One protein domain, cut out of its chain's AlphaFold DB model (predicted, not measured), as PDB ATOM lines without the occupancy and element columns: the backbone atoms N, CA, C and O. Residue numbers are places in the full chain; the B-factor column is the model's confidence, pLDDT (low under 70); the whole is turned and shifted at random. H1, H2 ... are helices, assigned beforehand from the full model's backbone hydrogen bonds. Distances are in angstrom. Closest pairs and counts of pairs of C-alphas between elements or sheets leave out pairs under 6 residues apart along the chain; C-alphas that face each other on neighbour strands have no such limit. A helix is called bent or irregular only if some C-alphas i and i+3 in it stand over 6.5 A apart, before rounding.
ATOM      1  N   ASP A  27     143.011 188.622 180.493       81.44
ATOM      2  CA  ASP A  27     142.286 189.398 179.485       81.44
ATOM      3  C   ASP A  27     143.169 190.428 178.765       81.44
ATOM      4  O   ASP A  27     143.100 190.485 177.536       81.44
ATOM      5  N   PRO A  28     144.062 191.188 179.436       81.50
ATOM      6  CA  PRO A  28     144.977 192.095 178.747       81.50
ATOM      7  C   PRO A  28     145.944 191.355 177.814       81.50
ATOM      8  O   PRO A  28     146.246 191.836 176.722       81.50
ATOM      9  N   VAL A  29     146.403 190.166 178.218       79.94
ATOM     10  CA  VAL A  29     147.315 189.338 177.413       79.94
ATOM     11  C   VAL A  29     146.578 188.766 176.203       79.94
ATOM     12  O   VAL A  29     147.106 188.795 175.092       79.94
ATOM     13  N   ARG A  30     145.331 188.314 176.386       84.56
ATOM     14  CA  ARG A  30     144.460 187.860 175.293       84.56
ATOM     15  C   ARG A  30     144.141 188.993 174.317       84.56
ATOM     16  O   ARG A  30     144.270 188.798 173.113       84.56
ATOM     17  N   ALA A  31     143.811 190.185 174.813       87.94
ATOM     18  CA  ALA A  31     143.539 191.357 173.980       87.94
ATOM     19  C   ALA A  31     144.762 191.775 173.144       87.94
ATOM     20  O   ALA A  31     144.622 192.116 171.970       87.94
ATOM     21  N   TRP A  32     145.965 191.697 173.719       89.00
ATOM     22  CA  TRP A  32     147.216 191.920 172.993       89.00
ATOM     23  C   TRP A  32     147.505 190.824 171.947       89.00
ATOM     24  O   TRP A  32     147.981 191.127 170.853       89.00
ATOM     25  N   ALA A  33     147.199 189.561 172.260       88.62
ATOM     26  CA  ALA A  33     147.443 188.404 171.395       88.62
ATOM     27  C   ALA A  33     146.470 188.296 170.204       88.62
ATOM     28  O   ALA A  33     146.839 187.787 169.142       88.62
ATOM     29  N   GLU A  34     145.240 188.781 170.365       91.44
ATOM     30  CA  GLU A  34     144.144 188.705 169.392       91.44
ATOM     31  C   GLU A  34     144.541 189.030 167.933       91.44
ATOM     32  O   GLU A  34     144.270 188.213 167.045       91.44
ATOM     33  N   PRO A  35     145.213 190.158 167.613       89.00
ATOM     34  CA  PRO A  35     145.591 190.465 166.232       89.00
ATOM     35  C   PRO A  35     146.563 189.445 165.615       89.00
ATOM     36  O   PRO A  35     146.500 189.202 164.407       89.00
ATOM     37  N   LEU A  36     147.444 188.832 166.412       86.94
ATOM     38  CA  LEU A  36     148.374 187.797 165.943       86.94
ATOM     39  C   LEU A  36     147.627 186.497 165.638       86.94
ATOM     40  O   LEU A  36     147.825 185.902 164.575       86.94
ATOM     41  N   LEU A  37     146.718 186.104 166.532       87.56
ATOM     42  CA  LEU A  37     145.894 184.910 166.365       87.56
ATOM     43  C   LEU A  37     144.991 185.033 165.133       87.56
ATOM     44  O   LEU A  37     144.956 184.118 164.312       87.56
ATOM     45  N   ARG A  38     144.342 186.187 164.918       88.00
ATOM     46  CA  ARG A  38     143.520 186.429 163.716       88.00
ATOM     47  C   ARG A  38     144.299 186.239 162.416       88.00
ATOM     48  O   ARG A  38     143.790 185.602 161.494       88.00
ATOM     49  N   ARG A  39     145.530 186.757 162.338       85.88
ATOM     50  CA  ARG A  39     146.399 186.583 161.159       85.88
ATOM     51  C   ARG A  39     146.762 185.114 160.939       85.88
ATOM     52  O   ARG A  39     146.706 184.642 159.806       85.88
ATOM     53  N   ALA A  40     147.080 184.388 162.007       86.50
ATOM     54  CA  ALA A  40     147.396 182.964 161.935       86.50
ATOM     55  C   ALA A  40     146.194 182.115 161.485       86.50
ATOM     56  O   ALA A  40     146.347 181.267 160.608       86.50
ATOM     57  N   TYR A  41     144.992 182.380 162.005       86.00
ATOM     58  CA  TYR A  41     143.768 181.696 161.566       86.00
ATOM     59  C   TYR A  41     143.411 182.001 160.106       86.00
ATOM     60  O   TYR A  41     142.963 181.108 159.386       86.00
ATOM     61  N   ALA A  42     143.635 183.234 159.643       85.06
ATOM     62  CA  ALA A  42     143.453 183.588 158.237       85.06
ATOM     63  C   ALA A  42     144.428 182.823 157.321       85.06
ATOM     64  O   ALA A  42     144.011 182.323 156.279       85.06
ATOM     65  N   ALA A  43     145.691 182.672 157.733       81.12
ATOM     66  CA  ALA A  43     146.686 181.881 157.008       81.12
ATOM     67  C   ALA A  43     146.358 180.376 157.014       81.12
ATOM     68  O   ALA A  43     146.525 179.695 156.005       81.12
ATOM     69  N   ALA A  44     145.827 179.856 158.123       77.88
ATOM     70  CA  ALA A  44     145.445 178.451 158.249       77.88
ATOM     71  C   ALA A  44     144.294 178.042 157.314       77.88
ATOM     72  O   ALA A  44     144.280 176.925 156.806       77.88
ATOM     73  N   ARG A  45     143.350 178.953 157.034       65.00
ATOM     74  CA  ARG A  45     142.225 178.716 156.107       65.00
ATOM     75  C   ARG A  45     142.646 178.438 154.664       65.00
ATOM     76  O   ARG A  45     141.834 177.938 153.896       65.00
ATOM     77  N   GLN A  46     143.878 178.775 154.293       64.25
ATOM     78  CA  GLN A  46     144.407 178.541 152.952       64.25
ATOM     79  C   GLN A  46     145.029 177.143 152.799       64.25
ATOM     80  O   GLN A  46     145.496 176.806 151.713       64.25
ATOM     81  N   GLN A  47     145.051 176.317 153.857       62.75
ATOM     82  CA  GLN A  47     145.570 174.956 153.759       62.75
ATOM     83  C   GLN A  47     144.577 173.987 153.102       62.75
ATOM     84  O   GLN A  47     143.372 174.065 153.348       62.75
ATOM     85  N   PRO A  48     145.080 173.033 152.300       57.16
ATOM     86  CA  PRO A  48     144.258 171.981 151.724       57.16
ATOM     87  C   PRO A  48     143.645 171.098 152.820       57.16
ATOM     88  O   PRO A  48     144.289 170.775 153.822       57.16
ATOM     89  N   ALA A  49     142.389 170.700 152.608       56.09
ATOM     90  CA  ALA A  49     141.629 169.814 153.481       56.09
ATOM     91  C   ALA A  49     142.284 168.420 153.532       56.09
ATOM     92  O   ALA A  49     141.992 167.546 152.724       56.09
ATOM     93  N   GLY A  50     143.227 168.239 154.449       57.59
ATOM     94  CA  GLY A  50     143.974 166.988 154.609       57.59
ATOM     95  C   GLY A  50     144.955 166.983 155.779       57.59
ATOM     96  O   GLY A  50     145.457 165.925 156.148       57.59
ATOM     97  N   CYS A  51     145.223 168.134 156.402       55.16
ATOM     98  CA  CYS A  51     146.025 168.188 157.619       55.16
ATOM     99  C   CYS A  51     145.208 167.702 158.830       55.16
ATOM    100  O   CYS A  51     144.173 168.272 159.163       55.16
ATOM    101  N   SER A  52     145.703 166.664 159.506       51.00
ATOM    102  CA  SER A  52     145.123 166.033 160.706       51.00
ATOM    103  C   SER A  52     145.241 166.864 161.989       51.00
ATOM    104  O   SER A  52     144.820 166.421 163.056       51.00
ATOM    105  N   HIS A  53     145.842 168.050 161.915       52.53
ATOM    106  CA  HIS A  53     146.136 168.896 163.064       52.53
ATOM    107  C   HIS A  53     145.373 170.215 162.969       52.53
ATOM    108  O   HIS A  53     145.007 170.658 161.882       52.53
ATOM    109  N   GLY A  54     145.105 170.820 164.130       61.59
ATOM    110  CA  GLY A  54     144.386 172.087 164.216       61.59
ATOM    111  C   GLY A  54     145.035 173.199 163.372       61.59
ATOM    112  O   GLY A  54     146.202 173.103 162.996       61.59
ATOM    113  N   PRO A  55     144.300 174.290 163.097       79.00
ATOM    114  CA  PRO A  55     144.731 175.363 162.190       79.00
ATOM    115  C   PRO A  55     146.072 176.021 162.574       79.00
ATOM    116  O   PRO A  55     146.767 176.567 161.717       79.00
ATOM    117  N   ILE A  56     146.447 175.968 163.853       86.75
ATOM    118  CA  ILE A  56     147.738 176.426 164.369       86.75
ATOM    119  C   ILE A  56     148.427 175.205 165.003       86.75
ATOM    120  O   ILE A  56     147.835 174.600 165.899       86.75
ATOM    121  N   PRO A  57     149.637 174.821 164.559       87.69
ATOM    122  CA  PRO A  57     150.335 173.660 165.105       87.69
ATOM    123  C   PRO A  57     150.880 173.932 166.514       87.69
ATOM    124  O   PRO A  57     151.117 175.081 166.890       87.69
ATOM    125  N   CYS A  58     151.126 172.872 167.286       87.75
ATOM    126  CA  CYS A  58     151.757 172.984 168.603       87.75
ATOM    127  C   CYS A  58     153.218 173.438 168.479       87.75
ATOM    128  O   CYS A  58     153.941 172.999 167.586       87.75
ATOM    129  N   VAL A  59     153.687 174.277 169.407       90.31
ATOM    130  CA  VAL A  59     155.090 174.731 169.433       90.31
ATOM    131  C   VAL A  59     156.031 173.532 169.516       90.31
ATOM    132  O   VAL A  59     155.861 172.668 170.372       90.31
ATOM    133  N   GLY A  60     157.027 173.491 168.629       87.81
ATOM    134  CA  GLY A  60     158.010 172.406 168.580       87.81
ATOM    135  C   GLY A  60     157.512 171.113 167.928       87.81
ATOM    136  O   GLY A  60     158.286 170.163 167.829       87.81
ATOM    137  N   SER A  61     156.263 171.058 167.449       88.94
ATOM    138  CA  SER A  61     155.797 169.928 166.642       88.94
ATOM    139  C   SER A  61     156.496 169.889 165.278       88.94
ATOM    140  O   SER A  61     157.063 170.884 164.814       88.94
ATOM    141  N   ARG A  62     156.434 168.737 164.599       89.38
ATOM    142  CA  ARG A  62     157.007 168.583 163.254       89.38
ATOM    143  C   ARG A  62     156.358 169.543 162.256       89.38
ATOM    144  O   ARG A  62     157.054 170.105 161.416       89.38
ATOM    145  N   GLU A  63     155.050 169.759 162.369       86.50
ATOM    146  CA  GLU A  63     154.311 170.697 161.523       86.50
ATOM    147  C   GLU A  63     154.763 172.132 161.780       86.50
ATOM    148  O   GLU A  63     154.984 172.866 160.824       86.50
ATOM    149  N   TRP A  64     154.956 172.521 163.046       89.81
ATOM    150  CA  TRP A  64     155.467 173.845 163.409       89.81
ATOM    151  C   TRP A  64     156.882 174.074 162.870       89.81
ATOM    152  O   TRP A  64     157.162 175.135 162.313       89.81
ATOM    153  N   ALA A  65     157.753 173.067 162.978       90.56
ATOM    154  CA  ALA A  65     159.118 173.129 162.459       90.56
ATOM    155  C   ALA A  65     159.166 173.209 160.924       90.56
ATOM    156  O   ALA A  65     160.049 173.863 160.378       90.56
ATOM    157  N   ALA A  66     158.206 172.582 160.237       89.50
ATOM    158  CA  ALA A  66     158.105 172.593 158.780       89.50
ATOM    159  C   ALA A  66     157.604 173.929 158.198       89.50
ATOM    160  O   ALA A  66     157.708 174.141 156.990       89.50
ATOM    161  N   LEU A  67     157.050 174.827 159.020       86.50
ATOM    162  CA  LEU A  67     156.620 176.143 158.554       86.50
ATOM    163  C   LEU A  67     157.825 177.046 158.222       86.50
ATOM    164  O   LEU A  67     158.860 176.959 158.889       86.50
ATOM    165  N   PRO A  68     157.693 177.978 157.263       89.94
ATOM    166  CA  PRO A  68     158.649 179.070 157.091       89.94
ATOM    167  C   PRO A  68     158.762 179.934 158.354       89.94
ATOM    168  O   PRO A  68     157.787 180.107 159.085       89.94
ATOM    169  N   ASP A  69     159.926 180.537 158.595       89.25
ATOM    170  CA  ASP A  69     160.133 181.430 159.750       89.25
ATOM    171  C   ASP A  69     159.257 182.689 159.711       89.25
ATOM    172  O   ASP A  69     158.938 183.264 160.749       89.25
ATOM    173  N   THR A  70     158.811 183.085 158.520       88.44
ATOM    174  CA  THR A  70     157.903 184.214 158.302       88.44
ATOM    175  C   THR A  70     156.423 183.845 158.432       88.44
ATOM    176  O   THR A  70     155.568 184.719 158.298       88.44
ATOM    177  N   ASP A  71     156.086 182.568 158.642       87.94
ATOM    178  CA  ASP A  71     154.693 182.130 158.733       87.94
ATOM    179  C   ASP A  71     154.051 182.651 160.035       87.94
ATOM    180  O   ASP A  71     154.551 182.356 161.126       87.94
ATOM    181  N   PRO A  72     152.923 183.387 159.968       88.62
ATOM    182  CA  PRO A  72     152.281 183.972 161.147       88.62
ATOM    183  C   PRO A  72     151.784 182.930 162.160       88.62
ATOM    184  O   PRO A  72     151.535 183.272 163.318       88.62
ATOM    185  N   ARG A  73     151.661 181.654 161.774       88.62
ATOM    186  CA  ARG A  73     151.267 180.567 162.679       88.62
ATOM    187  C   ARG A  73     152.377 180.173 163.651       88.62
ATOM    188  O   ARG A  73     152.055 179.716 164.747       88.62
ATOM    189  N   LYS A  74     153.658 180.390 163.319       89.69
ATOM    190  CA  LYS A  74     154.773 180.118 164.245       89.69
ATOM    191  C   LYS A  74     154.704 180.959 165.524       89.69
ATOM    192  O   LYS A  74     154.659 180.356 166.600       89.69
ATOM    193  N   PRO A  75     154.669 182.307 165.460       89.19
ATOM    194  CA  PRO A  75     154.554 183.127 166.661       89.19
ATOM    195  C   PRO A  75     153.202 182.931 167.357       89.19
ATOM    196  O   PRO A  75     153.152 182.935 168.583       89.19
ATOM    197  N   ALA A  76     152.119 182.684 166.611       89.38
ATOM    198  CA  ALA A  76     150.815 182.391 167.203       89.38
ATOM    199  C   ALA A  76     150.824 181.111 168.054       89.38
ATOM    200  O   ALA A  76     150.260 181.112 169.144       89.38
ATOM    201  N   ALA A  77     151.511 180.052 167.615       89.75
ATOM    202  CA  ALA A  77     151.691 178.844 168.417       89.75
ATOM    203  C   ALA A  77     152.400 179.147 169.747       89.75
ATOM    204  O   ALA A  77     151.970 178.679 170.799       89.75
ATOM    205  N   VAL A  78     153.453 179.975 169.715       90.56
ATOM    206  CA  VAL A  78     154.198 180.385 170.920       90.56
ATOM    207  C   VAL A  78     153.309 181.178 171.873       90.56
ATOM    208  O   VAL A  78     153.298 180.906 173.072       90.56
ATOM    209  N   VAL A  79     152.520 182.113 171.345       89.62
ATOM    210  CA  VAL A  79     151.567 182.900 172.137       89.62
ATOM    211  C   VAL A  79     150.486 182.010 172.755       89.62
ATOM    212  O   VAL A  79     150.188 182.163 173.936       89.62
ATOM    213  N   MET A  80     149.949 181.040 172.010       87.38
ATOM    214  CA  MET A  80     148.991 180.059 172.534       87.38
ATOM    215  C   MET A  80     149.594 179.221 173.666       87.38
ATOM    216  O   MET A  80     148.958 179.049 174.704       87.38
ATOM    217  N   ALA A  81     150.834 178.749 173.508       87.25
ATOM    218  CA  ALA A  81     151.537 178.011 174.556       87.25
ATOM    219  C   ALA A  81     151.785 178.877 175.803       87.25
ATOM    220  O   ALA A  81     151.607 178.413 176.928       87.25
ATOM    221  N   ALA A  82     152.150 180.148 175.618       85.25
ATOM    222  CA  ALA A  82     152.335 181.088 176.716       85.25
ATOM    223  C   ALA A  82     151.016 181.381 177.451       85.25
ATOM    224  O   ALA A  82     150.993 181.349 178.677       85.25
ATOM    225  N   LEU A  83     149.917 181.612 176.726       85.81
ATOM    226  CA  LEU A  83     148.589 181.818 177.313       85.81
ATOM    227  C   LEU A  83     148.131 180.595 178.110       85.81
ATOM    228  O   LEU A  83     147.734 180.749 179.262       85.81
ATOM    229  N   ALA A  84     148.279 179.391 177.550       84.19
ATOM    230  CA  ALA A  84     147.987 178.147 178.260       84.19
ATOM    231  C   ALA A  84     148.820 178.035 179.546       84.19
ATOM    232  O   ALA A  84     148.289 177.755 180.619       84.19
ATOM    233  N   ARG A  85     150.117 178.361 179.472       81.06
ATOM    234  CA  ARG A  85     150.989 178.352 180.646       81.06
ATOM    235  C   ARG A  85     150.562 179.371 181.700       81.06
ATOM    236  O   ARG A  85     150.665 179.085 182.890       81.06
ATOM    237  N   VAL A  86     150.112 180.556 181.302       81.25
ATOM    238  CA  VAL A  86     149.604 181.565 182.242       81.25
ATOM    239  C   VAL A  86     148.312 181.075 182.899       81.25
ATOM    240  O   VAL A  86     148.178 181.181 184.116       81.25
ATOM    241  N   GLU A  87     147.398 180.479 182.132       80.81
ATOM    242  CA  GLU A  87     146.131 179.930 182.630       80.81
ATOM    243  C   GLU A  87     146.344 178.793 183.643       80.81
ATOM    244  O   GLU A  87     145.739 178.802 184.719       80.81
ATOM    245  N   GLU A  88     147.279 177.880 183.367       78.81
ATOM    246  CA  GLU A  88     147.689 176.798 184.279       78.81
ATOM    247  C   GLU A  88     148.287 177.294 185.603       78.81
ATOM    248  O   GLU A  88     148.266 176.575 186.606       78.81
ATOM    249  N   ASN A  89     148.850 178.505 185.612       77.19
ATOM    250  CA  ASN A  89     149.466 179.111 186.792       77.19
ATOM    251  C   ASN A  89     148.533 180.094 187.513       77.19
ATOM    252  O   ASN A  89     148.960 180.782 188.442       77.19
ATOM    253  N   THR A  90     147.256 180.157 187.129       75.69
ATOM    254  CA  THR A  90     146.269 180.937 187.881       75.69
ATOM    255  C   THR A  90     146.025 180.316 189.263       75.69
ATOM    256  O   THR A  90     146.043 179.088 189.401       75.69
TER     257      THR A  90
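This is residues 27 to 90 of the 190 residues of an uncharacterized protein of Actinosynnema mirum (strain ATCC 29888 / DSM 43827 / JCM 3225 / NBRC 14064 / NCIMB 13271 / NRRL B-12336 / IMRU 3971 / 101) (UniProt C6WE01). Two long helices, H1 and H3, run opposite ways and make a narrow V, closest together where H1 nears its end and H3 begins. At that closed end, a loose loop of residues 45 to 61 and the short helix H2 form a head with little regular structure. The printed part has 64 residues, with three named helices in the order H1, H2, H3 and no named strand; the class is all helix. It is compact, with a radius of gyration of the C-alphas of 12.1 A, yet elongated in outline, spanning 36 by 21 by 21 A.

H1, residues 27 to 44, touches H3, residues 73 to 88. Their closest C-alphas, those of Ala 40 and Arg 73, are 4.6 A apart. The two run opposite ways at a shallow tilt of 34 degrees, only just short of steep. H2, residues 62 to 66, is apart from H1. H2 and H3 are close but not clearly touching; their closest C-alphas, those of Trp 64 and Lys 74, are 6.4 A apart. Each O i to N i+4 pair is within hydrogen-bond range in H2 and H3, and 12 of 14 are in H1.

H1 begins at C-alpha 27, (142.286, 189.398, 179.485), and measures 24.1 A from first to last C-alpha. It has a kink of 45 degrees near residue 35 and is irregular, with C-alphas 32 and 35 7.1 A apart. H2 begins at C-alpha 62, (157.007, 168.583, 163.254), and measures 6.1 A. H3 measures 22.2 A and ends at C-alpha 88, (147.689, 176.798, 184.279).

The two C-alphas farthest apart, those of Pro 48 and Thr 90, are 37.3 A apart. The printed part has no cut. The link from H1 to H2 is long, 17 residues, and that from H2 to H3 is short, 6 residues. Mean pLDDT of the printed part is 81.8; residues 45 to 54 are under 70.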